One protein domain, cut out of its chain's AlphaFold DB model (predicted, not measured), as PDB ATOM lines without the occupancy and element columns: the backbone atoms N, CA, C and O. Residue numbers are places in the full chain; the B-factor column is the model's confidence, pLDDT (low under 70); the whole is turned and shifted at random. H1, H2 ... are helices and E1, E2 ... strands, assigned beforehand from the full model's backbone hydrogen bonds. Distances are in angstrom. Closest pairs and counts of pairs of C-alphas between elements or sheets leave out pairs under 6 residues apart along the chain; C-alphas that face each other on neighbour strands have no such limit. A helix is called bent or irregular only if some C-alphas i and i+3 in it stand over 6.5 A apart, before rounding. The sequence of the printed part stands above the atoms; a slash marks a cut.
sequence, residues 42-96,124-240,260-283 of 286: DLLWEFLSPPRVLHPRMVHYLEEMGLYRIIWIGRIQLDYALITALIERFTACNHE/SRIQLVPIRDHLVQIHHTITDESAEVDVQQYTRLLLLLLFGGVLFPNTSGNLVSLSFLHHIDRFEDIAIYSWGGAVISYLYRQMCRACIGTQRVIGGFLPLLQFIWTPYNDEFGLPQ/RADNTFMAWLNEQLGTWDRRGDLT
ATOM      1  N   ASP A  42     217.304 170.995 135.205       79.50
ATOM      2  CA  ASP A  42     217.822 171.362 136.527       79.50
ATOM      3  C   ASP A  42     218.561 172.711 136.583       79.50
ATOM      4  O   ASP A  42     218.987 173.136 137.654       79.50
ATOM      5  N   LEU A  43     218.651 173.435 135.459       83.06
ATOM      6  CA  LEU A  43     219.418 174.684 135.324       83.06
ATOM      7  C   LEU A  43     219.063 175.748 136.371       83.06
ATOM      8  O   LEU A  43     219.956 176.434 136.862       83.06
ATOM      9  N   LEU A  44     217.781 175.883 136.730       85.19
ATOM     10  CA  LEU A  44     217.362 176.824 137.769       85.19
ATOM     11  C   LEU A  44     217.927 176.427 139.141       85.19
ATOM     12  O   LEU A  44     218.410 177.281 139.876       85.19
ATOM     13  N   TRP A  45     217.909 175.141 139.497       84.19
ATOM     14  CA  TRP A  45     218.427 174.691 140.793       84.19
ATOM     15  C   TRP A  45     219.952 174.602 140.809       84.19
ATOM     16  O   TRP A  45     220.545 174.879 141.845       84.19
ATOM     17  N   GLU A  46     220.606 174.287 139.687       84.12
ATOM     18  CA  GLU A  46     222.058 174.461 139.518       84.12
ATOM     19  C   GLU A  46     222.466 175.926 139.712       84.12
ATOM     20  O   GLU A  46     223.497 176.224 140.323       84.12
ATOM     21  N   PHE A  47     221.644 176.852 139.209       84.50
ATOM     22  CA  PHE A  47     221.837 178.279 139.413       84.50
ATOM     23  C   PHE A  47     221.651 178.670 140.891       84.50
ATOM     24  O   PHE A  47     222.489 179.371 141.452       84.50
ATOM     25  N   LEU A  48     220.600 178.185 141.545       84.81
ATOM     26  CA  LEU A  48     220.307 178.527 142.938       84.81
ATOM     27  C   LEU A  48     221.158 177.765 143.958       84.81
ATOM     28  O   LEU A  48     221.104 178.100 145.130       84.81
ATOM     29  N   SER A  49     221.910 176.743 143.536       80.12
ATOM     30  CA  SER A  49     222.790 175.943 144.397       80.12
ATOM     31  C   SER A  49     223.818 176.816 145.144       80.12
ATOM     32  O   SER A  49     224.255 177.843 144.612       80.12
ATOM     33  N   PRO A  50     224.237 176.427 146.365       74.25
ATOM     34  CA  PRO A  50     225.102 177.258 147.191       74.25
ATOM     35  C   PRO A  50     226.421 177.509 146.464       74.25
ATOM     36  O   PRO A  50     226.902 176.624 145.748       74.25
ATOM     37  N   PRO A  51     227.038 178.685 146.661       74.56
ATOM     38  CA  PRO A  51     226.740 179.698 147.684       74.56
ATOM     39  C   PRO A  51     225.725 180.780 147.260       74.56
ATOM     40  O   PRO A  51     225.595 181.785 147.953       74.56
ATOM     41  N   ARG A  52     225.036 180.624 146.122       82.69
ATOM     42  CA  ARG A  52     224.192 181.682 145.545       82.69
ATOM     43  C   ARG A  52     222.873 181.810 146.305       82.69
ATOM     44  O   ARG A  52     222.169 180.825 146.512       82.69
ATOM     45  N   VAL A  53     222.543 183.032 146.714       84.69
ATOM     46  CA  VAL A  53     221.302 183.362 147.424       84.69
ATOM     47  C   VAL A  53     220.637 184.507 146.679       84.69
ATOM     48  O   VAL A  53     221.292 185.482 146.322       84.69
ATOM     49  N   LEU A  54     219.340 184.376 146.400       88.75
ATOM     50  CA  LEU A  54     218.590 185.442 145.743       88.75
ATOM     51  C   LEU A  54     218.508 186.667 146.652       88.75
ATOM     52  O   LEU A  54     218.215 186.547 147.842       88.75
ATOM     53  N   HIS A  55     218.724 187.840 146.065       90.69
ATOM     54  CA  HIS A  55     218.584 189.106 146.769       90.69
ATOM     55  C   HIS A  55     217.140 189.277 147.287       90.69
ATOM     56  O   HIS A  55     216.208 188.957 146.538       90.69
ATOM     57  N   PRO A  56     216.905 189.828 148.498       91.38
ATOM     58  CA  PRO A  56     215.561 189.978 149.071       91.38
ATOM     59  C   PRO A  56     214.547 190.668 148.150       91.38
ATOM     60  O   PRO A  56     213.391 190.273 148.098       91.38
ATOM     61  N   ARG A  57     214.992 191.644 147.351       91.50
ATOM     62  CA  ARG A  57     214.147 192.327 146.350       91.50
ATOM     63  C   ARG A  57     213.644 191.393 145.241       91.50
ATOM     64  O   ARG A  57     212.491 191.481 144.846       91.50
ATOM     65  N   MET A  58     214.474 190.457 144.775       89.56
ATOM     66  CA  MET A  58     214.039 189.440 143.806       89.56
ATOM     67  C   MET A  58     213.062 188.458 144.451       89.56
ATOM     68  O   MET A  58     212.095 188.047 143.818       89.56
ATOM     69  N   VAL A  59     213.324 188.073 145.707       89.69
ATOM     70  CA  VAL A  59     212.426 187.205 146.481       89.69
ATOM     71  C   VAL A  59     211.060 187.864 146.618       89.69
ATOM     72  O   VAL A  59     210.068 187.231 146.280       89.69
ATOM     73  N   HIS A  60     211.025 189.144 146.993       87.94
ATOM     74  CA  HIS A  60     209.799 189.928 147.099       87.94
ATOM     75  C   HIS A  60     208.996 189.912 145.793       87.94
ATOM     76  O   HIS A  60     207.836 189.508 145.796       87.94
ATOM     77  N   TYR A  61     209.630 190.216 144.657       88.50
ATOM     78  CA  TYR A  61     208.958 190.158 143.358       88.50
ATOM     79  C   TYR A  61     208.410 188.763 143.033       88.50
ATOM     80  O   TYR A  61     207.270 188.618 142.596       88.50
ATOM     81  N   LEU A  62     209.189 187.709 143.280       86.75
ATOM     82  CA  LEU A  62     208.737 186.337 143.054       86.75
ATOM     83  C   LEU A  62     207.587 185.935 143.995       86.75
ATOM     84  O   LEU A  62     206.761 185.104 143.614       86.75
ATOM     85  N   GLU A  63     207.532 186.477 145.210       84.38
ATOM     86  CA  GLU A  63     206.441 186.258 146.165       84.38
ATOM     87  C   GLU A  63     205.155 186.959 145.726       84.38
ATOM     88  O   GLU A  63     204.105 186.317 145.704       84.38
ATOM     89  N   GLU A  64     205.229 188.219 145.290       82.38
ATOM     90  CA  GLU A  64     204.072 188.960 144.763       82.38
ATOM     91  C   GLU A  64     203.447 188.250 143.549       82.38
ATOM     92  O   GLU A  64     202.221 188.084 143.449       82.38
ATOM     93  N   MET A  65     204.306 187.723 142.673       82.44
ATOM     94  CA  MET A  65     203.914 186.925 141.510       82.44
ATOM     95  C   MET A  65     203.381 185.529 141.873       82.44
ATOM     96  O   MET A  65     202.839 184.839 141.012       82.44
ATOM     97  N   GLY A  66     203.536 185.078 143.124       80.44
ATOM     98  CA  GLY A  66     203.158 183.729 143.562       80.44
ATOM     99  C   GLY A  66     204.073 182.617 143.027       80.44
ATOM    100  O   GLY A  66     203.716 181.440 143.068       80.44
ATOM    101  N   LEU A  67     205.257 182.971 142.523       84.56
ATOM    102  CA  LEU A  67     206.189 182.068 141.840       84.56
ATOM    103  C   LEU A  67     207.357 181.616 142.731       84.56
ATOM    104  O   LEU A  67     207.978 180.592 142.448       84.56
ATOM    105  N   TYR A  68     207.647 182.320 143.833       84.06
ATOM    106  CA  TYR A  68     208.786 181.999 144.706       84.06
ATOM    107  C   TYR A  68     208.715 180.573 145.267       84.06
ATOM    108  O   TYR A  68     209.680 179.812 145.204       84.06
ATOM    109  N   ARG A  69     207.544 180.164 145.767       74.25
ATOM    110  CA  ARG A  69     207.357 178.833 146.374       74.25
ATOM    111  C   ARG A  69     207.318 177.707 145.335       74.25
ATOM    112  O   ARG A  69     207.724 176.585 145.637       74.25
ATOM    113  N   ILE A  70     206.940 178.013 144.093       76.44
ATOM    114  CA  ILE A  70     206.946 177.068 142.965       76.44
ATOM    115  C   ILE A  70     208.361 176.577 142.655       76.44
ATOM    116  O   ILE A  70     208.540 175.397 142.352       76.44
ATOM    117  N   ILE A  71     209.375 177.442 142.787       76.94
ATOM    118  CA  ILE A  71     210.789 177.070 142.612       76.94
ATOM    119  C   ILE A  71     211.140 175.855 143.480       76.94
ATOM    120  O   ILE A  71     211.859 174.952 143.041       76.94
ATOM    121  N   TRP A  72     210.602 175.807 144.699       71.88
ATOM    122  CA  TRP A  72     210.854 174.742 145.662       71.88
ATOM    123  C   TRP A  72     210.014 173.496 145.391       71.88
ATOM    124  O   TRP A  72     210.548 172.391 145.452       71.88
ATOM    125  N   ILE A  73     208.744 173.656 145.005       68.69
ATOM    126  CA  ILE A  73     207.885 172.531 144.591       68.69
ATOM    127  C   ILE A  73     208.473 171.822 143.369       68.69
ATOM    128  O   ILE A  73     208.503 170.595 143.309       68.69
ATOM    129  N   GLY A  74     209.010 172.579 142.411       65.75
ATOM    130  CA  GLY A  74     209.696 172.018 141.252       65.75
ATOM    131  C   GLY A  74     210.878 171.119 141.622       65.75
ATOM    132  O   GLY A  74     211.264 170.259 140.830       65.75
ATOM    133  N   ARG A  75     211.428 171.269 142.837       70.88
ATOM    134  CA  ARG A  75     212.556 170.472 143.313       70.88
ATOM    135  C   ARG A  75     212.159 169.068 143.783       70.88
ATOM    136  O   ARG A  75     213.036 168.209 143.868       70.88
ATOM    137  N   ILE A  76     210.873 168.835 144.041       71.62
ATOM    138  CA  ILE A  76     210.329 167.592 144.598       71.62
ATOM    139  C   ILE A  76     210.645 166.402 143.689       71.62
ATOM    140  O   ILE A  76     210.742 166.535 142.464       71.62
ATOM    141  N   GLN A  77     210.882 165.241 144.296       69.31
ATOM    142  CA  GLN A  77     211.203 164.036 143.550       69.31
ATOM    143  C   GLN A  77     209.965 163.556 142.792       69.31
ATOM    144  O   GLN A  77     208.869 163.460 143.344       69.31
ATOM    145  N   LEU A  78     210.150 163.253 141.509       71.50
ATOM    146  CA  LEU A  78     209.094 162.672 140.696       71.50
ATOM    147  C   LEU A  78     209.025 161.160 140.949       71.50
ATOM    148  O   LEU A  78     210.009 160.444 140.757       71.50
ATOM    149  N   ASP A  79     207.863 160.687 141.370       71.06
ATOM    150  CA  ASP A  79     207.401 159.314 141.298       71.06
ATOM    151  C   ASP A  79     206.990 159.012 139.853       71.06
ATOM    152  O   ASP A  79     205.878 159.273 139.384       71.06
ATOM    153  N   TYR A  80     207.954 158.472 139.116       71.44
ATOM    154  CA  TYR A  80     207.774 158.095 137.722       71.44
ATOM    155  C   TYR A  80     206.735 156.985 137.550       71.44
ATOM    156  O   TYR A  80     206.088 156.950 136.506       71.44
ATOM    157  N   ALA A  81     206.562 156.096 138.534       68.06
ATOM    158  CA  ALA A  81     205.577 155.024 138.450       68.06
ATOM    159  C   ALA A  81     204.161 155.600 138.562       68.06
ATOM    160  O   ALA A  81     203.322 155.302 137.715       68.06
ATOM    161  N   LEU A  82     203.937 156.502 139.523       70.00
ATOM    162  CA  LEU A  82     202.674 157.225 139.670       70.00
ATOM    163  C   LEU A  82     202.349 158.053 138.422       70.00
ATOM    164  O   LEU A  82     201.263 157.929 137.865       70.00
ATOM    165  N   ILE A  83     203.295 158.869 137.946       72.06
ATOM    166  CA  ILE A  83     203.085 159.708 136.755       72.06
ATOM    167  C   ILE A  83     202.770 158.843 135.530       72.06
ATOM    168  O   ILE A  83     201.887 159.188 134.749       72.06
ATOM    169  N   THR A  84     203.464 157.714 135.366       72.31
ATOM    170  CA  THR A  84     203.207 156.783 134.260       72.31
ATOM    171  C   THR A  84     201.811 156.173 134.375       72.31
ATOM    172  O   THR A  84     201.052 156.250 133.415       72.31
ATOM    173  N   ALA A  85     201.430 155.671 135.553       70.25
ATOM    174  CA  ALA A  85     200.109 155.093 135.788       70.25
ATOM    175  C   ALA A  85     198.970 156.106 135.566       70.25
ATOM    176  O   ALA A  85     197.936 155.759 134.998       70.25
ATOM    177  N   LEU A  86     199.163 157.367 135.969       72.19
ATOM    178  CA  LEU A  86     198.198 158.441 135.722       72.19
ATOM    179  C   LEU A  86     198.025 158.711 134.226       72.19
ATOM    180  O   LEU A  86     196.903 158.885 133.771       72.19
ATOM    181  N   ILE A  87     199.113 158.715 133.454       74.12
ATOM    182  CA  ILE A  87     199.069 158.925 131.999       74.12
ATOM    183  C   ILE A  87     198.432 157.729 131.290       74.12
ATOM    184  O   ILE A  87     197.663 157.916 130.360       74.12
ATOM    185  N   GLU A  88     198.704 156.505 131.735       68.88
ATOM    186  CA  GLU A  88     198.081 155.296 131.180       68.88
ATOM    187  C   GLU A  88     196.570 155.226 131.428       68.88
ATOM    188  O   GLU A  88     195.861 154.561 130.676       68.88
ATOM    189  N   ARG A  89     196.074 155.899 132.472       66.88
ATOM    190  CA  ARG A  89     194.649 155.966 132.832       66.88
ATOM    191  C   ARG A  89     193.976 157.272 132.415       66.88
ATOM    192  O   ARG A  89     192.767 157.408 132.589       66.88
ATOM    193  N   PHE A  90     194.736 158.238 131.907       69.31
ATOM    194  CA  PHE A  90     194.204 159.534 131.520       69.31
ATOM    195  C   PHE A  90     193.431 159.402 130.212       69.31
ATOM    196  O   PHE A  90     193.990 159.132 129.155       69.31
ATOM    197  N   THR A  91     192.128 159.634 130.278       59.56
ATOM    198  CA  THR A  91     191.271 159.658 129.098       59.56
ATOM    199  C   THR A  91     191.477 160.985 128.375       59.56
ATOM    200  O   THR A  91     191.086 162.039 128.879       59.56
ATOM    201  N   ALA A  92     192.138 160.962 127.218       54.84
ATOM    202  CA  ALA A  92     192.367 162.173 126.440       54.84
ATOM    203  C   ALA A  92     191.034 162.803 125.997       54.84
ATOM    204  O   ALA A  92     190.196 162.136 125.397       54.84
ATOM    205  N   CYS A  93     190.861 164.106 126.227       49.09
ATOM    206  CA  CYS A  93     189.871 164.880 125.477       49.09
ATOM    207  C   CYS A  93     190.430 165.170 124.083       49.09
ATOM    208  O   CYS A  93     191.591 165.573 123.978       49.09
ATOM    209  N   ASN A  94     189.605 164.964 123.050       48.41
ATOM    210  CA  ASN A  94     189.899 165.215 121.635       48.41
ATOM    211  C   ASN A  94     190.871 166.389 121.442       48.41
ATOM    212  O   ASN A  94     190.534 167.535 121.749       48.41
ATOM    213  N   HIS A  95     192.070 166.120 120.915       45.34
ATOM    214  CA  HIS A  95     193.054 167.164 120.594       45.34
ATOM    215  C   HIS A  95     192.515 168.210 119.611       45.34
ATOM    216  O   HIS A  95     192.984 169.344 119.641       45.34
ATOM    217  N   GLU A  96     191.519 167.850 118.799       43.41
ATOM    218  CA  GLU A  96     190.791 168.767 117.913       43.41
ATOM    219  C   GLU A  96     190.027 169.837 118.706       43.41
ATOM    220  O   GLU A  96     190.157 171.017 118.404       43.41
ATOM    221  N   SER A 124     210.299 181.338 117.796       70.69
ATOM    222  CA  SER A 124     211.562 181.939 118.214       70.69
ATOM    223  C   SER A 124     211.840 181.442 119.632       70.69
ATOM    224  O   SER A 124     211.086 181.714 120.569       70.69
ATOM    225  N   ARG A 125     212.845 180.577 119.768       78.06
ATOM    226  CA  ARG A 125     213.214 179.900 121.014       78.06
ATOM    227  C   ARG A 125     214.661 180.221 121.332       78.06
ATOM    228  O   ARG A 125     215.497 180.243 120.433       78.06
ATOM    229  N   ILE A 126     214.963 180.387 122.611       82.44
ATOM    230  CA  ILE A 126     216.328 180.604 123.092       82.44
ATOM    231  C   ILE A 126     216.740 179.486 124.044       82.44
ATOM    232  O   ILE A 126     215.911 178.918 124.758       82.44
ATOM    233  N   GLN A 127     218.029 179.153 124.036       84.25
ATOM    234  CA  GLN A 127     218.596 178.194 124.972       84.25
ATOM    235  C   GLN A 127     218.635 178.770 126.393       84.25
ATOM    236  O   GLN A 127     219.042 179.906 126.613       84.25
ATOM    237  N   LEU A 128     218.262 177.947 127.370       85.81
ATOM    238  CA  LEU A 128     218.298 178.290 128.791       85.81
ATOM    239  C   LEU A 128     219.726 178.328 129.352       85.81
ATOM    240  O   LEU A 128     219.970 179.014 130.338       85.81
ATOM    241  N   VAL A 129     220.669 177.600 128.742       86.44
ATOM    242  CA  VAL A 129     222.061 177.528 129.220       86.44
ATOM    243  C   VAL A 129     222.754 178.899 129.151       86.44
ATOM    244  O   VAL A 129     223.206 179.349 130.200       86.44
ATOM    245  N   PRO A 130     222.739 179.635 128.016       87.12
ATOM    246  CA  PRO A 130     223.261 181.003 127.972       87.12
ATOM    247  C   PRO A 130     222.616 181.955 128.988       87.12
ATOM    248  O   PRO A 130     223.309 182.773 129.583       87.12
ATOM    249  N   ILE A 131     221.303 181.830 129.224       87.62
ATOM    250  CA  ILE A 131     220.590 182.636 130.230       87.62
ATOM    251  C   ILE A 131     221.130 182.327 131.631       87.62
ATOM    252  O   ILE A 131     221.429 183.244 132.395       87.62
ATOM    253  N   ARG A 132     221.292 181.040 131.965       89.25
ATOM    254  CA  ARG A 132     221.864 180.606 133.245       89.25
ATOM    255  C   ARG A 132     223.297 181.103 133.412       89.25
ATOM    256  O   ARG A 132     223.634 181.600 134.481       89.25
ATOM    257  N   ASP A 133     224.129 180.983 132.383       87.31
ATOM    258  CA  ASP A 133     225.532 181.403 132.444       87.31
ATOM    259  C   ASP A 133     225.656 182.919 132.619       87.31
ATOM    260  O   ASP A 133     226.452 183.382 133.437       87.31
ATOM    261  N   HIS A 134     224.808 183.690 131.936       88.88
ATOM    262  CA  HIS A 134     224.731 185.132 132.134       88.88
ATOM    263  C   HIS A 134     224.292 185.489 133.560       88.88
ATOM    264  O   HIS A 134     224.943 186.304 134.210       88.88
ATOM    265  N   LEU A 135     223.264 184.820 134.097       88.81
ATOM    266  CA  LEU A 135     222.822 184.997 135.485       88.81
ATOM    267  C   LEU A 135     223.926 184.693 136.501       88.81
ATOM    268  O   LEU A 135     224.037 185.406 137.494       88.81
ATOM    269  N   VAL A 136     224.754 183.669 136.261       89.38
ATOM    270  CA  VAL A 136     225.927 183.366 137.102       89.38
ATOM    271  C   VAL A 136     226.937 184.512 137.065       89.38
ATOM    272  O   VAL A 136     227.461 184.884 138.114       89.38
ATOM    273  N   GLN A 137     227.190 185.092 135.889       88.19
ATOM    274  CA  GLN A 137     228.123 186.210 135.734       88.19
ATOM    275  C   GLN A 137     227.641 187.463 136.467       88.19
ATOM    276  O   GLN A 137     228.416 188.053 137.210       88.19
ATOM    277  N   ILE A 138     226.372 187.842 136.311       88.75
ATOM    278  CA  ILE A 138     225.831 189.082 136.893       88.75
ATOM    279  C   ILE A 138     225.325 188.907 138.336       88.75
ATOM    280  O   ILE A 138     224.915 189.870 138.969       88.75
ATOM    281  N   HIS A 139     225.339 187.695 138.903       89.06
ATOM    282  CA  HIS A 139     224.784 187.457 140.245       89.06
ATOM    283  C   HIS A 139     225.427 188.330 141.331       89.06
ATOM    284  O   HIS A 139     224.731 188.842 142.199       89.06
ATOM    285  N   HIS A 140     226.747 188.520 141.265       86.62
ATOM    286  CA  HIS A 140     227.500 189.296 142.251       86.62
ATOM    287  C   HIS A 140     227.350 190.817 142.087       86.62
ATOM    288  O   HIS A 140     227.795 191.557 142.958       86.62
ATOM    289  N   THR A 141     226.770 191.287 140.977       87.88
ATOM    290  CA  THR A 141     226.620 192.722 140.703       87.88
ATOM    291  C   THR A 141     225.344 193.300 141.305       87.88
ATOM    292  O   THR A 141     225.218 194.519 141.372       87.88
ATOM    293  N   ILE A 142     224.399 192.451 141.727       89.81
ATOM    294  CA  ILE A 142     223.173 192.900 142.384       89.81
ATOM    295  C   ILE A 142     223.423 193.070 143.884       89.81
ATOM    296  O   ILE A 142     223.708 192.104 144.592       89.81
ATOM    297  N   THR A 143     223.283 194.303 144.355       90.69
ATOM    298  CA  THR A 143     223.445 194.725 145.749       90.69
ATOM    299  C   THR A 143     222.228 195.539 146.197       90.69
ATOM    300  O   THR A 143     221.342 195.855 145.396       90.69
ATOM    301  N   ASP A 144     222.194 195.929 147.473       88.88
ATOM    302  CA  ASP A 144     221.144 196.807 148.005       88.88
ATOM    303  C   ASP A 144     221.084 198.168 147.281       88.88
ATOM    304  O   ASP A 144     220.018 198.775 147.199       88.88
ATOM    305  N   GLU A 145     222.203 198.613 146.700       90.94
ATOM    306  CA  GLU A 145     222.327 199.882 145.969       90.94
ATOM    307  C   GLU A 145     221.966 199.772 144.478       90.94
ATOM    308  O   GLU A 145     221.921 200.784 143.777       90.94
ATOM    309  N   SER A 146     221.708 198.564 143.961       92.12
ATOM    310  CA  SER A 146     221.366 198.374 142.547       92.12
ATOM    311  C   SER A 146     220.066 199.085 142.174       92.12
ATOM    312  O   SER A 146     219.081 199.059 142.919       92.12
ATOM    313  N   ALA A 147     220.026 199.668 140.976       92.38
ATOM    314  CA  ALA A 147     218.827 200.335 140.490       92.38
ATOM    315  C   ALA A 147     217.675 199.328 140.306       92.38
ATOM    316  O   ALA A 147     217.889 198.148 140.032       92.38
ATOM    317  N   GLU A 148     216.427 199.793 140.434       88.81
ATOM    318  CA  GLU A 148     215.234 198.955 140.201       88.81
ATOM    319  C   GLU A 148     215.255 198.267 138.833       88.81
ATOM    320  O   GLU A 148     214.902 197.094 138.719       88.81
ATOM    321  N   VAL A 149     215.743 198.964 137.804       88.62
ATOM    322  CA  VAL A 149     215.844 198.411 136.449       88.62
ATOM    323  C   VAL A 149     216.732 197.166 136.396       88.62
ATOM    324  O   VAL A 149     216.350 196.182 135.761       88.62
ATOM    325  N   ASP A 150     217.854 197.157 137.120       88.50
ATOM    326  CA  ASP A 150     218.800 196.039 137.134       88.50
ATOM    327  C   ASP A 150     218.185 194.822 137.835       88.50
ATOM    328  O   ASP A 150     218.258 193.694 137.342       88.50
ATOM    329  N   VAL A 151     217.494 195.049 138.958       89.75
ATOM    330  CA  VAL A 151     216.816 193.986 139.717       89.75
ATOM    331  C   VAL A 151     215.654 193.392 138.925       89.75
ATOM    332  O   VAL A 151     215.469 192.171 138.914       89.75
ATOM    333  N   GLN A 152     214.882 194.218 138.218       89.75
ATOM    334  CA  GLN A 152     213.801 193.727 137.369       89.75
ATOM    335  C   GLN A 152     214.333 192.966 136.149       89.75
ATOM    336  O   GLN A 152     213.786 191.920 135.804       89.75
ATOM    337  N   GLN A 153     215.395 193.445 135.492       90.12
ATOM    338  CA  GLN A 153     216.044 192.717 134.391       90.12
ATOM    339  C   GLN A 153     216.558 191.351 134.855       90.12
ATOM    340  O   GLN A 153     216.291 190.336 134.208       90.12
ATOM    341  N   TYR A 154     217.201 191.307 136.021       91.44
ATOM    342  CA  TYR A 154     217.632 190.063 136.647       91.44
ATOM    343  C   TYR A 154     216.450 189.120 136.908       91.44
ATOM    344  O   TYR A 154     216.488 187.935 136.572       91.44
ATOM    345  N   THR A 155     215.364 189.654 137.469       90.69
ATOM    346  CA  THR A 155     214.173 188.865 137.794       90.69
ATOM    347  C   THR A 155     213.499 188.326 136.529       90.69
ATOM    348  O   THR A 155     213.110 187.164 136.502       90.69
ATOM    349  N   ARG A 156     213.450 189.091 135.430       91.56
ATOM    350  CA  ARG A 156     212.958 188.608 134.125       91.56
ATOM    351  C   ARG A 156     213.774 187.424 133.596       91.56
ATOM    352  O   ARG A 156     213.196 186.455 133.104       91.56
ATOM    353  N   LEU A 157     215.099 187.450 133.737       90.88
ATOM    354  CA  LEU A 157     215.958 186.320 133.361       90.88
ATOM    355  C   LEU A 157     215.689 185.080 134.233       90.88
ATOM    356  O   LEU A 157     215.624 183.965 133.709       90.88
ATOM    357  N   LEU A 158     215.466 185.261 135.542       90.81
ATOM    358  CA  LEU A 158     215.028 184.176 136.431       90.81
ATOM    359  C   LEU A 158     213.669 183.603 136.013       90.81
ATOM    360  O   LEU A 158     213.507 182.384 135.990       90.81
ATOM    361  N   LEU A 159     212.709 184.459 135.648       90.94
ATOM    362  CA  LEU A 159     211.395 184.034 135.162       90.94
ATOM    363  C   LEU A 159     211.514 183.217 133.874       90.94
ATOM    364  O   LEU A 159     210.849 182.196 133.749       90.94
ATOM    365  N   LEU A 160     212.412 183.576 132.954       89.44
ATOM    366  CA  LEU A 160     212.668 182.775 131.750       89.44
ATOM    367  C   LEU A 160     213.242 181.386 132.078       89.44
ATOM    368  O   LEU A 160     212.811 180.397 131.474       89.44
ATOM    369  N   LEU A 161     214.159 181.280 133.051       89.19
ATOM    370  CA  LEU A 161     214.631 179.980 133.551       89.19
ATOM    371  C   LEU A 161     213.499 179.174 134.198       89.19
ATOM    372  O   LEU A 161     213.390 177.972 133.958       89.19
ATOM    373  N   LEU A 162     212.646 179.825 134.992       90.06
ATOM    374  CA  LEU A 162     211.509 179.190 135.651       90.06
ATOM    375  C   LEU A 162     210.471 178.696 134.632       90.06
ATOM    376  O   LEU A 162     210.032 177.547 134.695       90.06
ATOM    377  N   PHE A 163     210.113 179.527 133.657       88.44
ATOM    378  CA  PHE A 163     209.115 179.213 132.640       88.44
ATOM    379  C   PHE A 163     209.597 178.111 131.708       88.44
ATOM    380  O   PHE A 163     208.892 177.127 131.516       88.44
ATOM    381  N   GLY A 164     210.810 178.220 131.168       85.25
ATOM    382  CA  GLY A 164     211.332 177.209 130.251       85.25
ATOM    383  C   GLY A 164     211.795 175.923 130.931       85.25
ATOM    384  O   GLY A 164     211.755 174.861 130.313       85.25
ATOM    385  N   GLY A 165     212.269 176.006 132.176       84.69
ATOM    386  CA  GLY A 165     212.889 174.876 132.865       84.69
ATOM    387  C   GLY A 165     211.952 174.095 133.783       84.69
ATOM    388  O   GLY A 165     212.124 172.885 133.936       84.69
ATOM    389  N   VAL A 166     210.961 174.770 134.375       86.31
ATOM    390  CA  VAL A 166     210.143 174.210 135.462       86.31
ATOM    391  C   VAL A 166     208.658 174.200 135.115       86.31
ATOM    392  O   VAL A 166     208.036 173.144 135.177       86.31
ATOM    393  N   LEU A 167     208.086 175.344 134.729       86.50
ATOM    394  CA  LEU A 167     206.634 175.475 134.549       86.50
ATOM    395  C   LEU A 167     206.136 174.967 133.193       86.50
ATOM    396  O   LEU A 167     205.173 174.203 133.118       86.50
ATOM    397  N   PHE A 168     206.827 175.349 132.122       86.12
ATOM    398  CA  PHE A 168     206.467 175.035 130.743       86.12
ATOM    399  C   PHE A 168     207.583 174.301 129.979       86.12
ATOM    400  O   PHE A 168     207.824 174.626 128.809       86.12
ATOM    401  N   PRO A 169     208.284 173.304 130.568       84.44
ATOM    402  CA  PRO A 169     209.304 172.588 129.824       84.44
ATOM    403  C   PRO A 169     208.658 171.875 128.638       84.44
ATOM    404  O   PRO A 169     207.606 171.234 128.753       84.44
ATOM    405  N   ASN A 170     209.271 172.030 127.467       73.12
ATOM    406  CA  ASN A 170     208.871 171.350 126.241       73.12
ATOM    407  C   ASN A 170     209.700 170.079 126.039       73.12
ATOM    408  O   ASN A 170     210.737 169.881 126.664       73.12
ATOM    409  N   THR A 171     209.270 169.214 125.126       68.06
ATOM    410  CA  THR A 171     209.999 167.981 124.798       68.06
ATOM    411  C   THR A 171     211.291 168.243 124.007       68.06
ATOM    412  O   THR A 171     212.197 167.410 124.037       68.06
ATOM    413  N   SER A 172     211.414 169.413 123.364       61.22
ATOM    414  CA  SER A 172     212.435 169.752 122.359       61.22
ATOM    415  C   SER A 172     213.798 170.239 122.872       61.22
ATOM    416  O   SER A 172     214.667 170.515 122.052       61.22
ATOM    417  N   GLY A 173     214.048 170.343 124.179       62.84
ATOM    418  CA  GLY A 173     215.376 170.749 124.664       62.84
ATOM    419  C   GLY A 173     215.343 171.733 125.826       62.84
ATOM    420  O   GLY A 173     214.283 172.057 126.347       62.84
ATOM    421  N   ASN A 174     216.519 172.235 126.215       76.06
ATOM    422  CA  ASN A 174     216.684 173.346 127.164       76.06
ATOM    423  C   ASN A 174     216.315 174.676 126.485       76.06
ATOM    424  O   ASN A 174     217.151 175.570 126.396       76.06
ATOM    425  N   LEU A 175     215.107 174.767 125.928       81.81
ATOM    426  CA  LEU A 175     214.636 175.890 125.124       81.81
ATOM    427  C   LEU A 175     213.420 176.541 125.777       81.81
ATOM    428  O   LEU A 175     212.469 175.844 126.129       81.81
ATOM    429  N   VAL A 176     213.408 177.869 125.836       83.81
ATOM    430  CA  VAL A 176     212.245 178.671 126.241       83.81
ATOM    431  C   VAL A 176     211.708 179.458 125.052       83.81
ATOM    432  O   VAL A 176     212.471 179.912 124.199       83.81
ATOM    433  N   SER A 177     210.382 179.574 124.966       82.00
ATOM    434  CA  SER A 177     209.716 180.366 123.929       82.00
ATOM    435  C   SER A 177     209.908 181.855 124.199       82.00
ATOM    436  O   SER A 177     209.647 182.310 125.311       82.00
ATOM    437  N   LEU A 178     210.296 182.627 123.183       79.75
ATOM    438  CA  LEU A 178     210.370 184.085 123.307       79.75
ATOM    439  C   LEU A 178     208.987 184.739 123.434       79.75
ATOM    440  O   LEU A 178     208.914 185.889 123.847       79.75
ATOM    441  N   SER A 179     207.892 184.009 123.189       80.81
ATOM    442  CA  SER A 179     206.532 184.491 123.482       80.81
ATOM    443  C   SER A 179     206.360 184.934 124.941       80.81
ATOM    444  O   SER A 179     205.586 185.845 125.209       80.81
ATOM    445  N   PHE A 180     207.112 184.345 125.883       80.62
ATOM    446  CA  PHE A 180     207.075 184.754 127.287       80.62
ATOM    447  C   PHE A 180     207.568 186.183 127.521       80.62
ATOM    448  O   PHE A 180     207.169 186.771 128.520       80.62
ATOM    449  N   LEU A 181     208.367 186.758 126.611       79.62
ATOM    450  CA  LEU A 181     208.803 188.152 126.706       79.62
ATOM    451  C   LEU A 181     207.613 189.112 126.747       79.62
ATOM    452  O   LEU A 181     207.626 190.025 127.558       79.62
ATOM    453  N   HIS A 182     206.551 188.852 125.977       80.62
ATOM    454  CA  HIS A 182     205.331 189.664 126.027       80.62
ATOM    455  C   HIS A 182     204.648 189.620 127.400       80.62
ATOM    456  O   HIS A 182     204.074 190.611 127.832       80.62
ATOM    457  N   HIS A 183     204.748 188.493 128.110       77.88
ATOM    458  CA  HIS A 183     204.167 188.339 129.445       77.88
ATOM    459  C   HIS A 183     205.048 188.903 130.564       77.88
ATOM    460  O   HIS A 183     204.554 189.095 131.666       77.88
ATOM    461  N   ILE A 184     206.338 189.151 130.317       83.69
ATOM    462  CA  ILE A 184     207.264 189.715 131.317       83.69
ATOM    463  C   ILE A 184     207.767 191.115 130.951       83.69
ATOM    464  O   ILE A 184     208.650 191.647 131.627       83.69
ATOM    465  N   ASP A 185     207.223 191.706 129.887       80.81
ATOM    466  CA  ASP A 185     207.536 193.061 129.434       80.81
ATOM    467  C   ASP A 185     207.148 194.074 130.518       80.81
ATOM    468  O   ASP A 185     208.005 194.686 131.170       80.81
ATOM    469  N   ARG A 186     205.847 194.136 130.819       78.44
ATOM    470  CA  ARG A 186     205.298 194.935 131.913       78.44
ATOM    471  C   ARG A 186     205.389 194.163 133.221       78.44
ATOM    472  O   ARG A 186     204.607 193.258 133.485       78.44
ATOM    473  N   PHE A 187     206.375 194.531 134.033       75.31
ATOM    474  CA  PHE A 187     206.722 193.809 135.257       75.31
ATOM    475  C   PHE A 187     205.581 193.777 136.288       75.31
ATOM    476  O   PHE A 187     205.377 192.762 136.945       75.31
ATOM    477  N   GLU A 188     204.813 194.863 136.378       76.06
ATOM    478  CA  GLU A 188     203.650 195.004 137.268       76.06
ATOM    479  C   GLU A 188     202.514 194.037 136.898       76.06
ATOM    480  O   GLU A 188     201.860 193.471 137.774       76.06
ATOM    481  N   ASP A 189     202.330 193.775 135.602       75.94
ATOM    482  CA  ASP A 189     201.258 192.907 135.103       75.94
ATOM    483  C   ASP A 189     201.534 191.427 135.426       75.94
ATOM    484  O   ASP A 189     200.611 190.614 135.493       75.94
ATOM    485  N   ILE A 190     202.799 191.065 135.689       77.00
ATOM    486  CA  ILE A 190     203.215 189.682 135.961       77.00
ATOM    487  C   ILE A 190     202.470 189.113 137.171       77.00
ATOM    488  O   ILE A 190     202.110 187.938 137.166       77.00
ATOM    489  N   ALA A 191     202.206 189.924 138.197       76.69
ATOM    490  CA  ALA A 191     201.504 189.467 139.395       76.69
ATOM    491  C   ALA A 191     199.999 189.226 139.173       76.69
ATOM    492  O   ALA A 191     199.372 188.504 139.953       76.69
ATOM    493  N   ILE A 192     199.427 189.806 138.114       72.81
ATOM    494  CA  ILE A 192     197.989 189.771 137.816       72.81
ATOM    495  C   ILE A 192     197.633 188.537 136.971       72.81
ATOM    496  O   ILE A 192     196.514 188.034 137.048       72.81
ATOM    497  N   TYR A 193     198.580 188.000 136.198       73.75
ATOM    498  CA  TYR A 193     198.327 186.814 135.379       73.75
ATOM    499  C   TYR A 193     197.999 185.566 136.212       73.75
ATOM    500  O   TYR A 193     198.635 185.266 137.225       73.75
ATOM    501  N   SER A 194     197.059 184.758 135.707       74.00
ATOM    502  CA  SER A 194     196.745 183.437 136.259       74.00
ATOM    503  C   SER A 194     197.792 182.397 135.839       74.00
ATOM    504  O   SER A 194     197.556 181.523 135.000       74.00
ATOM    505  N   TRP A 195     198.990 182.487 136.426       79.75
ATOM    506  CA  TRP A 195     200.066 181.518 136.188       79.75
ATOM    507  C   TRP A 195     199.642 180.090 136.538       79.75
ATOM    508  O   TRP A 195     199.993 179.162 135.813       79.75
ATOM    509  N   GLY A 196     198.847 179.911 137.598       70.94
ATOM    510  CA  GLY A 196     198.292 178.612 137.984       70.94
ATOM    511  C   GLY A 196     197.429 177.998 136.880       70.94
ATOM    512  O   GLY A 196     197.680 176.863 136.472       70.94
ATOM    513  N   GLY A 197     196.482 178.769 136.332       65.25
ATOM    514  CA  GLY A 197     195.647 178.336 135.209       65.25
ATOM    515  C   GLY A 197     196.481 177.998 133.975       65.25
ATOM    516  O   GLY A 197     196.349 176.909 133.422       65.25
ATOM    517  N   ALA A 198     197.429 178.864 133.605       77.12
ATOM    518  CA  ALA A 198     198.326 178.619 132.476       77.12
ATOM    519  C   ALA A 198     199.145 177.324 132.642       77.12
ATOM    520  O   ALA A 198     199.279 176.544 131.694       77.12
ATOM    521  N   VAL A 199     199.681 177.072 133.842       79.38
ATOM    522  CA  VAL A 199     200.446 175.857 134.165       79.38
ATOM    523  C   VAL A 199     199.563 174.615 134.089       79.38
ATOM    524  O   VAL A 199     199.983 173.624 133.492       79.38
ATOM    525  N   ILE A 200     198.342 174.667 134.628       74.62
ATOM    526  CA  ILE A 200     197.379 173.558 134.571       74.62
ATOM    527  C   ILE A 200     196.973 173.271 133.125       74.62
ATOM    528  O   ILE A 200     197.075 172.128 132.685       74.62
ATOM    529  N   SER A 201     196.586 174.287 132.349       73.88
ATOM    530  CA  SER A 201     196.221 174.124 130.937       73.88
ATOM    531  C   SER A 201     197.384 173.569 130.113       73.88
ATOM    532  O   SER A 201     197.201 172.686 129.271       73.88
ATOM    533  N   TYR A 202     198.611 174.037 130.369       79.94
ATOM    534  CA  TYR A 202     199.794 173.491 129.713       79.94
ATOM    535  C   TYR A 202     200.029 172.029 130.094       79.94
ATOM    536  O   TYR A 202     200.283 171.210 129.211       79.94
ATOM    537  N   LEU A 203     199.942 171.698 131.382       79.31
ATOM    538  CA  LEU A 203     200.114 170.344 131.894       79.31
ATOM    539  C   LEU A 203     199.067 169.394 131.309       79.31
ATOM    540  O   LEU A 203     199.429 168.332 130.812       79.31
ATOM    541  N   TYR A 204     197.807 169.820 131.259       74.69
ATOM    542  CA  TYR A 204     196.719 169.100 130.611       74.69
ATOM    543  C   TYR A 204     197.050 168.781 129.148       74.69
ATOM    544  O   TYR A 204     197.016 167.628 128.724       74.69
ATOM    545  N   ARG A 205     197.513 169.781 128.386       78.38
ATOM    546  CA  ARG A 205     197.969 169.583 127.002       78.38
ATOM    547  C   ARG A 205     199.139 168.597 126.898       78.38
ATOM    548  O   ARG A 205     199.212 167.834 125.933       78.38
ATOM    549  N   GLN A 206     200.075 168.617 127.850       81.56
ATOM    550  CA  GLN A 206     201.182 167.654 127.891       81.56
ATOM    551  C   GLN A 206     200.692 166.238 128.203       81.56
ATOM    552  O   GLN A 206     201.192 165.301 127.587       81.56
ATOM    553  N   MET A 207     199.696 166.079 129.078       78.56
ATOM    554  CA  MET A 207     199.061 164.788 129.353       78.56
ATOM    555  C   MET A 207     198.343 164.247 128.120       78.56
ATOM    556  O   MET A 207     198.641 163.129 127.709       78.56
ATOM    557  N   CYS A 208     197.508 165.053 127.453       74.56
ATOM    558  CA  CYS A 208     196.850 164.661 126.204       74.56
ATOM    559  C   CYS A 208     197.868 164.127 125.185       74.56
ATOM    560  O   CYS A 208     197.685 163.063 124.605       74.56
ATOM    561  N   ARG A 209     198.992 164.832 124.988       76.94
ATOM    562  CA  ARG A 209     200.075 164.367 124.101       76.94
ATOM    563  C   ARG A 209     200.732 163.085 124.611       76.94
ATOM    564  O   ARG A 209     200.951 162.171 123.828       76.94
ATOM    565  N   ALA A 210     201.038 163.004 125.900       78.62
ATOM    566  CA  ALA A 210     201.701 161.861 126.519       78.62
ATOM    567  C   ALA A 210     200.904 160.550 126.427       78.62
ATOM    568  O   ALA A 210     201.512 159.479 126.487       78.62
ATOM    569  N   CYS A 211     199.583 160.629 126.277       74.19
ATOM    570  CA  CYS A 211     198.694 159.474 126.150       74.19
ATOM    571  C   CYS A 211     198.712 158.841 124.752       74.19
ATOM    572  O   CYS A 211     198.277 157.707 124.593       74.19
ATOM    573  N   ILE A 212     199.268 159.525 123.748       76.25
ATOM    574  CA  ILE A 212     199.475 158.961 122.410       76.25
ATOM    575  C   ILE A 212     200.606 157.923 122.490       76.25
ATOM    576  O   ILE A 212     201.691 158.221 122.998       76.25
ATOM    577  N   GLY A 213     200.387 156.708 121.982       66.12
ATOM    578  CA  GLY A 213     201.281 155.558 122.194       66.12
ATOM    579  C   GLY A 213     202.730 155.743 121.731       66.12
ATOM    580  O   GLY A 213     203.648 155.162 122.308       66.12
ATOM    581  N   THR A 214     202.976 156.612 120.747       70.50
ATOM    582  CA  THR A 214     204.328 156.933 120.254       70.50
ATOM    583  C   THR A 214     205.095 157.910 121.154       70.50
ATOM    584  O   THR A 214     206.319 158.028 121.035       70.50
ATOM    585  N   GLN A 215     204.416 158.609 122.070       75.44
ATOM    586  CA  GLN A 215     205.022 159.626 122.924       75.44
ATOM    587  C   GLN A 215     205.667 159.010 124.165       75.44
ATOM    588  O   GLN A 215     205.048 158.282 124.946       75.44
ATOM    589  N   ARG A 216     206.941 159.353 124.375       74.69
ATOM    590  CA  ARG A 216     207.794 158.772 125.429       74.69
ATOM    591  C   ARG A 216     208.277 159.778 126.467       74.69
ATOM    592  O   ARG A 216     208.868 159.379 127.467       74.69
ATOM    593  N   VAL A 217     208.064 161.067 126.209       76.75
ATOM    594  CA  VAL A 217     208.532 162.161 127.058       76.75
ATOM    595  C   VAL A 217     207.361 163.075 127.378       76.75
ATOM    596  O   VAL A 217     206.683 163.530 126.460       76.75
ATOM    597  N   ILE A 218     207.157 163.375 128.660       82.19
ATOM    598  CA  ILE A 218     206.228 164.420 129.105       82.19
ATOM    599  C   ILE A 218     207.005 165.638 129.601       82.19
ATOM    600  O   ILE A 218     208.010 165.507 130.304       82.19
ATOM    601  N   GLY A 219     206.545 166.821 129.201       82.62
ATOM    602  CA  GLY A 219     206.957 168.093 129.784       82.62
ATOM    603  C   GLY A 219     205.898 168.653 130.737       82.62
ATOM    604  O   GLY A 219     204.921 167.995 131.070       82.62
ATOM    605  N   GLY A 220     206.047 169.913 131.128       84.94
ATOM    606  CA  GLY A 220     205.157 170.573 132.087       84.94
ATOM    607  C   GLY A 220     205.571 170.402 133.547       84.94
ATOM    608  O   GLY A 220     206.552 169.733 133.875       84.94
ATOM    609  N   PHE A 221     204.809 171.044 134.429       84.62
ATOM    610  CA  PHE A 221     205.069 171.070 135.864       84.62
ATOM    611  C   PHE A 221     204.543 169.807 136.562       84.62
ATOM    612  O   PHE A 221     203.533 169.814 137.259       84.62
ATOM    613  N   LEU A 222     205.241 168.691 136.356       83.88
ATOM    614  CA  LEU A 222     204.822 167.356 136.804       83.88
ATOM    615  C   LEU A 222     204.639 167.160 138.313       83.88
ATOM    616  O   LEU A 222     203.795 166.333 138.660       83.88
ATOM    617  N   PRO A 223     205.331 167.881 139.224       80.81
ATOM    618  CA  PRO A 223     205.005 167.798 140.644       80.81
ATOM    619  C   PRO A 223     203.517 168.040 140.904       80.81
ATOM    620  O   PRO A 223     202.934 167.369 141.747       80.81
ATOM    621  N   LEU A 224     202.874 168.908 140.118       76.38
ATOM    622  CA  LEU A 224     201.449 169.194 140.236       76.38
ATOM    623  C   LEU A 224     200.560 167.965 139.986       76.38
ATOM    624  O   LEU A 224     199.565 167.808 140.683       76.38
ATOM    625  N   LEU A 225     200.931 167.058 139.070       73.06
ATOM    626  CA  LEU A 225     200.186 165.803 138.865       73.06
ATOM    627  C   LEU A 225     200.201 164.929 140.110       73.06
ATOM    628  O   LEU A 225     199.180 164.361 140.482       73.06
ATOM    629  N   GLN A 226     201.359 164.864 140.761       69.88
ATOM    630  CA  GLN A 226     201.524 164.079 141.975       69.88
ATOM    631  C   GLN A 226     200.668 164.632 143.112       69.88
ATOM    632  O   GLN A 226     200.201 163.852 143.930       69.88
ATOM    633  N   PHE A 227     200.448 165.953 143.147       63.09
ATOM    634  CA  PHE A 227     199.670 166.623 144.188       63.09
ATOM    635  C   PHE A 227     198.165 166.618 143.939       63.09
ATOM    636  O   PHE A 227     197.415 166.297 144.856       63.09
ATOM    637  N   ILE A 228     197.715 166.926 142.719       60.59
ATOM    638  CA  ILE A 228     196.283 166.973 142.374       60.59
ATOM    639  C   ILE A 228     195.613 165.614 142.613       60.59
ATOM    640  O   ILE A 228     194.470 165.556 143.056       60.59
ATOM    641  N   TRP A 229     196.335 164.522 142.372       55.72
ATOM    642  CA  TRP A 229     195.799 163.168 142.499       55.72
ATOM    643  C   TRP A 229     196.034 162.531 143.878       55.72
ATOM    644  O   TRP A 229     195.687 161.372 144.075       55.72
ATOM    645  N   THR A 230     196.544 163.285 144.866       49.75
ATOM    646  CA  THR A 230     196.716 162.789 146.248       49.75
ATOM    647  C   THR A 230     195.444 162.258 146.919       49.75
ATOM    648  O   THR A 230     195.563 161.240 147.593       49.75
ATOM    649  N   PRO A 231     194.228 162.810 146.722       43.81
ATOM    650  CA  PRO A 231     193.022 162.242 147.339       43.81
ATOM    651  C   PRO A 231     192.631 160.874 146.753       43.81
ATOM    652  O   PRO A 231     192.046 160.053 147.447       43.81
ATOM    653  N   TYR A 232     192.991 160.597 145.493       40.78
ATOM    654  CA  TYR A 232     192.834 159.276 144.867       40.78
ATOM    655  C   TYR A 232     193.970 158.305 145.251       40.78
ATOM    656  O   TYR A 232     193.871 157.106 145.003       40.78
ATOM    657  N   ASN A 233     195.042 158.805 145.879       43.38
ATOM    658  CA  ASN A 233     196.172 158.009 146.361       43.38
ATOM    659  C   ASN A 233     195.936 157.380 147.743       43.38
ATOM    660  O   ASN A 233     196.751 156.550 148.149       43.38
ATOM    661  N   ASP A 234     194.856 157.714 148.461       42.00
ATOM    662  CA  ASP A 234     194.522 157.055 149.736       42.00
ATOM    663  C   ASP A 234     194.246 155.546 149.551       42.00
ATOM    664  O   ASP A 234     194.473 154.758 150.467       42.00
ATOM    665  N   GLU A 235     193.882 155.111 148.336       39.41
ATOM    666  CA  GLU A 235     193.805 153.691 147.951       39.41
ATOM    667  C   GLU A 235     195.182 153.042 147.678       39.41
ATOM    668  O   GLU A 235     195.293 151.816 147.680       39.41
ATOM    669  N   PHE A 236     196.246 153.835 147.472       39.12
ATOM    670  CA  PHE A 236     197.576 153.373 147.035       39.12
ATOM    671  C   PHE A 236     198.723 153.618 148.043       39.12
ATOM    672  O   PHE A 236     199.774 152.992 147.914       39.12
ATOM    673  N   GLY A 237     198.549 154.467 149.066       36.97
ATOM    674  CA  GLY A 237     199.431 154.547 150.246       36.97
ATOM    675  C   GLY A 237     200.846 155.135 150.050       36.97
ATOM    676  O   GLY A 237     201.801 154.593 150.609       36.97
ATOM    677  N   LEU A 238     201.019 156.234 149.295       47.94
ATOM    678  CA  LEU A 238     202.342 156.753 148.866       47.94
ATOM    679  C   LEU A 238     202.636 158.218 149.300       47.94
ATOM    680  O   LEU A 238     201.859 159.104 148.943       47.94
ATOM    681  N   PRO A 239     203.742 158.517 150.029       51.84
ATOM    682  CA  PRO A 239     203.946 159.854 150.623       51.84
ATOM    683  C   PRO A 239     205.214 160.684 150.238       51.84
ATOM    684  O   PRO A 239     206.259 160.095 149.976       51.84
ATOM    685  N   GLN A 240     205.165 162.042 150.318       43.84
ATOM    686  CA  GLN A 240     206.344 162.961 150.266       43.84
ATOM    687  C   GLN A 240     206.239 164.248 151.144       43.84
ATOM    688  O   GLN A 240     205.179 164.879 151.149       43.84
ATOM    689  N   ARG A 260     205.070 160.511 155.056       37.91
ATOM    690  CA  ARG A 260     203.821 161.293 154.755       37.91
ATOM    691  C   ARG A 260     203.967 162.711 154.162       37.91
ATOM    692  O   ARG A 260     204.858 163.458 154.544       37.91
ATOM    693  N   ALA A 261     202.985 163.115 153.342       40.12
ATOM    694  CA  ALA A 261     202.648 164.531 153.160       40.12
ATOM    695  C   ALA A 261     201.898 165.024 154.411       40.12
ATOM    696  O   ALA A 261     200.909 164.416 154.825       40.12
ATOM    697  N   ASP A 262     202.412 166.070 155.058       44.06
ATOM    698  CA  ASP A 262     201.846 166.611 156.298       44.06
ATOM    699  C   ASP A 262     200.547 167.399 156.026       44.06
ATOM    700  O   ASP A 262     200.416 168.074 155.006       44.06
ATOM    701  N   ASN A 263     199.592 167.365 156.957       42.09
ATOM    702  CA  ASN A 263     198.313 168.081 156.871       42.09
ATOM    703  C   ASN A 263     198.510 169.600 156.713       42.09
ATOM    704  O   ASN A 263     197.707 170.276 156.069       42.09
ATOM    705  N   THR A 264     199.621 170.123 157.236       42.75
ATOM    706  CA  THR A 264     200.074 171.508 157.051       42.75
ATOM    707  C   THR A 264     200.316 171.851 155.573       42.75
ATOM    708  O   THR A 264     200.012 172.957 155.130       42.75
ATOM    709  N   PHE A 265     200.824 170.898 154.783       41.50
ATOM    710  CA  PHE A 265     201.083 171.075 153.352       41.50
ATOM    711  C   PHE A 265     199.792 171.122 152.532       41.50
ATOM    712  O   PHE A 265     199.642 171.993 151.679       41.50
ATOM    713  N   MET A 266     198.851 170.216 152.811       45.62
ATOM    714  CA  MET A 266     197.565 170.170 152.107       45.62
ATOM    715  C   MET A 266     196.710 171.404 152.409       45.62
ATOM    716  O   MET A 266     196.102 171.967 151.501       45.62
ATOM    717  N   ALA A 267     196.719 171.883 153.657       49.19
ATOM    718  CA  ALA A 267     196.073 173.141 154.029       49.19
ATOM    719  C   ALA A 267     196.665 174.338 153.262       49.19
ATOM    720  O   ALA A 267     195.924 175.179 152.760       49.19
ATOM    721  N   TRP A 268     197.990 174.372 153.099       52.78
ATOM    722  CA  TRP A 268     198.678 175.426 152.358       52.78
ATOM    723  C   TRP A 268     198.460 175.356 150.840       52.78
ATOM    724  O   TRP A 268     198.254 176.388 150.209       52.78
ATOM    725  N   LEU A 269     198.487 174.168 150.226       43.69
ATOM    726  CA  LEU A 269     198.215 174.023 148.791       43.69
ATOM    727  C   LEU A 269     196.798 174.510 148.468       43.69
ATOM    728  O   LEU A 269     196.613 175.252 147.509       43.69
ATOM    729  N   ASN A 270     195.829 174.168 149.318       50.53
ATOM    730  CA  ASN A 270     194.463 174.681 149.221       50.53
ATOM    731  C   ASN A 270     194.394 176.199 149.445       50.53
ATOM    732  O   ASN A 270     193.624 176.879 148.775       50.53
ATOM    733  N   GLU A 271     195.228 176.761 150.323       52.12
ATOM    734  CA  GLU A 271     195.353 178.212 150.492       52.12
ATOM    735  C   GLU A 271     195.951 178.893 149.249       52.12
ATOM    736  O   GLU A 271     195.504 179.976 148.874       52.12
ATOM    737  N   GLN A 272     196.931 178.280 148.576       47.00
ATOM    738  CA  GLN A 272     197.513 178.815 147.340       47.00
ATOM    739  C   GLN A 272     196.570 178.688 146.153       47.00
ATOM    740  O   GLN A 272     196.398 179.668 145.436       47.00
ATOM    741  N   LEU A 273     195.916 177.536 145.984       48.12
ATOM    742  CA  LEU A 273     194.850 177.361 144.999       48.12
ATOM    743  C   LEU A 273     193.734 178.377 145.255       48.12
ATOM    744  O   LEU A 273     193.371 179.111 144.349       48.12
ATOM    745  N   GLY A 274     193.312 178.554 146.510       46.28
ATOM    746  CA  GLY A 274     192.350 179.587 146.893       46.28
ATOM    747  C   GLY A 274     192.867 181.023 146.739       46.28
ATOM    748  O   GLY A 274     192.076 181.952 146.615       46.28
ATOM    749  N   THR A 275     194.181 181.262 146.759       50.31
ATOM    750  CA  THR A 275     194.780 182.577 146.465       50.31
ATOM    751  C   THR A 275     194.828 182.833 144.962       50.31
ATOM    752  O   THR A 275     194.619 183.964 144.537       50.31
ATOM    753  N   TRP A 276     195.060 181.798 144.155       46.00
ATOM    754  CA  TRP A 276     195.017 181.866 142.696       46.00
ATOM    755  C   TRP A 276     193.583 181.986 142.171       46.00
ATOM    756  O   TRP A 276     193.344 182.809 141.294       46.00
ATOM    757  N   ASP A 277     192.625 181.281 142.772       48.03
ATOM    758  CA  ASP A 277     191.198 181.385 142.443       48.03
ATOM    759  C   ASP A 277     190.631 182.763 142.808       48.03
ATOM    760  O   ASP A 277     189.929 183.371 142.006       48.03
ATOM    761  N   ARG A 278     191.012 183.332 143.965       46.25
ATOM    762  CA  ARG A 278     190.626 184.705 144.364       46.25
ATOM    763  C   ARG A 278     191.183 185.801 143.450       46.25
ATOM    764  O   ARG A 278     190.697 186.925 143.491       46.25
ATOM    765  N   ARG A 279     192.204 185.509 142.636       47.88
ATOM    766  CA  ARG A 279     192.707 186.435 141.604       47.88
ATOM    767  C   ARG A 279     191.907 186.348 140.299       47.88
ATOM    768  O   ARG A 279     192.054 187.239 139.469       47.88
ATOM    769  N   GLY A 280     191.026 185.356 140.138       44.06
ATOM    770  CA  GLY A 280     190.059 185.301 139.035       44.06
ATOM    771  C   GLY A 280     189.087 186.490 139.021       44.06
ATOM    772  O   GLY A 280     188.644 186.909 137.957       44.06
ATOM    773  N   ASP A 281     188.847 187.113 140.177       44.28
ATOM    774  CA  ASP A 281     188.029 188.328 140.296       44.28
ATOM    775  C   ASP A 281     188.772 189.609 139.853       44.28
ATOM    776  O   ASP A 281     188.161 190.666 139.701       44.28
ATOM    777  N   LEU A 282     190.099 189.534 139.657       43.12
ATOM    778  CA  LEU A 282     190.942 190.636 139.162       43.12
ATOM    779  C   LEU A 282     191.155 190.579 137.646       43.12
ATOM    780  O   LEU A 282     191.597 191.564 137.054       43.12
ATOM    781  N   THR A 283     190.846 189.448 137.010       35.75
ATOM    782  CA  THR A 283     190.702 189.381 135.556       35.75
ATOM    783  C   THR A 283     189.385 190.060 135.179       35.75
ATOM    784  O   THR A 283     188.330 189.560 135.572       35.75
TER     785      THR A 283
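Overview. This is residues 42 to 96, 124 to 240 and 260 to 283 of the 286 residues of the protein "serine/threonine-protein phosphatase 7 long form homolog" of Nicotiana tabacum (UniProt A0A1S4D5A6). The denser half of this domain is built on one long helix, H6: H5 folds back beside it as a helical hairpin, H1 packs on both, H2 crosses H6, and the strand E2 of a very small sheet, E1 and E2, packs on H6. Past the last residue of H6 the other half is looser: H9 runs the same way as H6, H4 and H10 lie beyond it, and H11 and H12 touch no helix. The printed part has 196 residues with twelve named helices and two named strands, in the order H1 H2 H3 H4 E1 H5 H6 E2 H7 H8 H9 H10 H11 H12; the sheet, in the order E1 - E2, is antiparallel. The class is mostly helix, and the whole is compact, with a radius of gyration of the C-alphas of 17.7 A and spans of 54 by 38 by 37 A.

Arrangement. H1, residues 43 to 48, touches H5, residues 128 to 141, at a shallow tilt of 16 degrees, the same way; the closest C-alphas, of Phe 47 and Arg 132, are 6.6 A apart. H1 also touches the hub H6, residues 148 to 167, with residues 158 to 165 of H6 alone, at a steep tilt of 48 degrees; the closest C-alphas are those of Leu 44 and Leu 161, 5.9 A. H2, residues 56 to 64, touches residues 151 to 155 of H6 alone, closest at the C-alphas of Met 58 and Thr 155, 6.0 A, at a steep tilt of 55 degrees. H3, residues 68 to 73, and H2 only just touch, with 3 pairs of C-alphas within 8 A, and only at the corner; their closest C-alphas, of Leu 62 and Tyr 68, are 4.6 A apart. H4, residues 80 to 89, only just touches H10, residues 223 to 228, with 3 pairs of C-alphas within 8 A, the closest being those of Ile 83 and Gln 226, 7.0 A. E1, residues 125 to 127, and E2, residues 175 to 177, are antiparallel neighbours, with N 126 and O 176 at 3.0 A and N 176 and O 126 at 2.9 A, within hydrogen-bond range. H5 and H6 form a hairpin and touch at a shallow tilt of 32 degrees, only just short of steep, with the C-alphas of Leu 128 and Leu 161 closest, 6.2 A. The closest C-alphas of H6 and E2, of Gly 164 and Val 176, are 4.4 A apart. H7, residues 180 to 184, only just touches H6, with 3 pairs of C-alphas within 8 A, the closest being those of Arg 156 and Ile 184, 6.4 A. H8, residues 187 to 191, only just touches H7, with 3 pairs, and only at the corner; the C-alphas of Ile 184 and Ile 190 are closest, 6.2 A. H9, residues 195 to 210, is close to but not clearly touching H6, with the C-alphas of Leu 167 and Val 199 closest, 6.2 A, and likewise H12, residues 263 to 277, with those of Gly 196 and Trp 276 closest, 6.6 A. H11, residues 230 to 235, and H10 meet only through their link. Every O i to N i+4 pair is within hydrogen-bond range in H1, H2, H4, H7, H9, H10 and H12; the counts are 1 of 2 in H3, 8 of 10 in H5, 15 of 16 in H6, 0 of 1 in H8 and 0 of 2 in H11, where O i to N i+3 pairs number 1 of 2 in H8 and 1 of 3 in H11.

Along the chain. H1 begins at C-alpha 43, (219.418, 174.684, 135.324). H5 is 20.5 A long and irregular, with C-alphas 137 and 140 at 7.2 A. H6, 25.6 A long, begins at C-alpha 148, (215.234, 198.955, 140.201), and is only just irregular, with C-alphas 164 and 167 at 6.6 A. H9 is 22.0 A long, and H12, 20.9 A, ends at C-alpha 277, (191.198, 181.385, 142.443).

Size, cuts and confidence. The C-alphas farthest apart, of Glu 145 and Gly 213, are 54.5 A apart. Residues 97 to 123 are not printed, with 24.6 A between C-alphas 96 and 124, nor are residues 241 to 259, with 5.4 A between C-alphas 240 and 260. Of the links that are printed whole, H9 to H10, 12 residues, is long. The mean pLDDT of the printed part is 73.0; 57 residues are under 70, among them 88 to 96, 226 to 240 and 260 to 283.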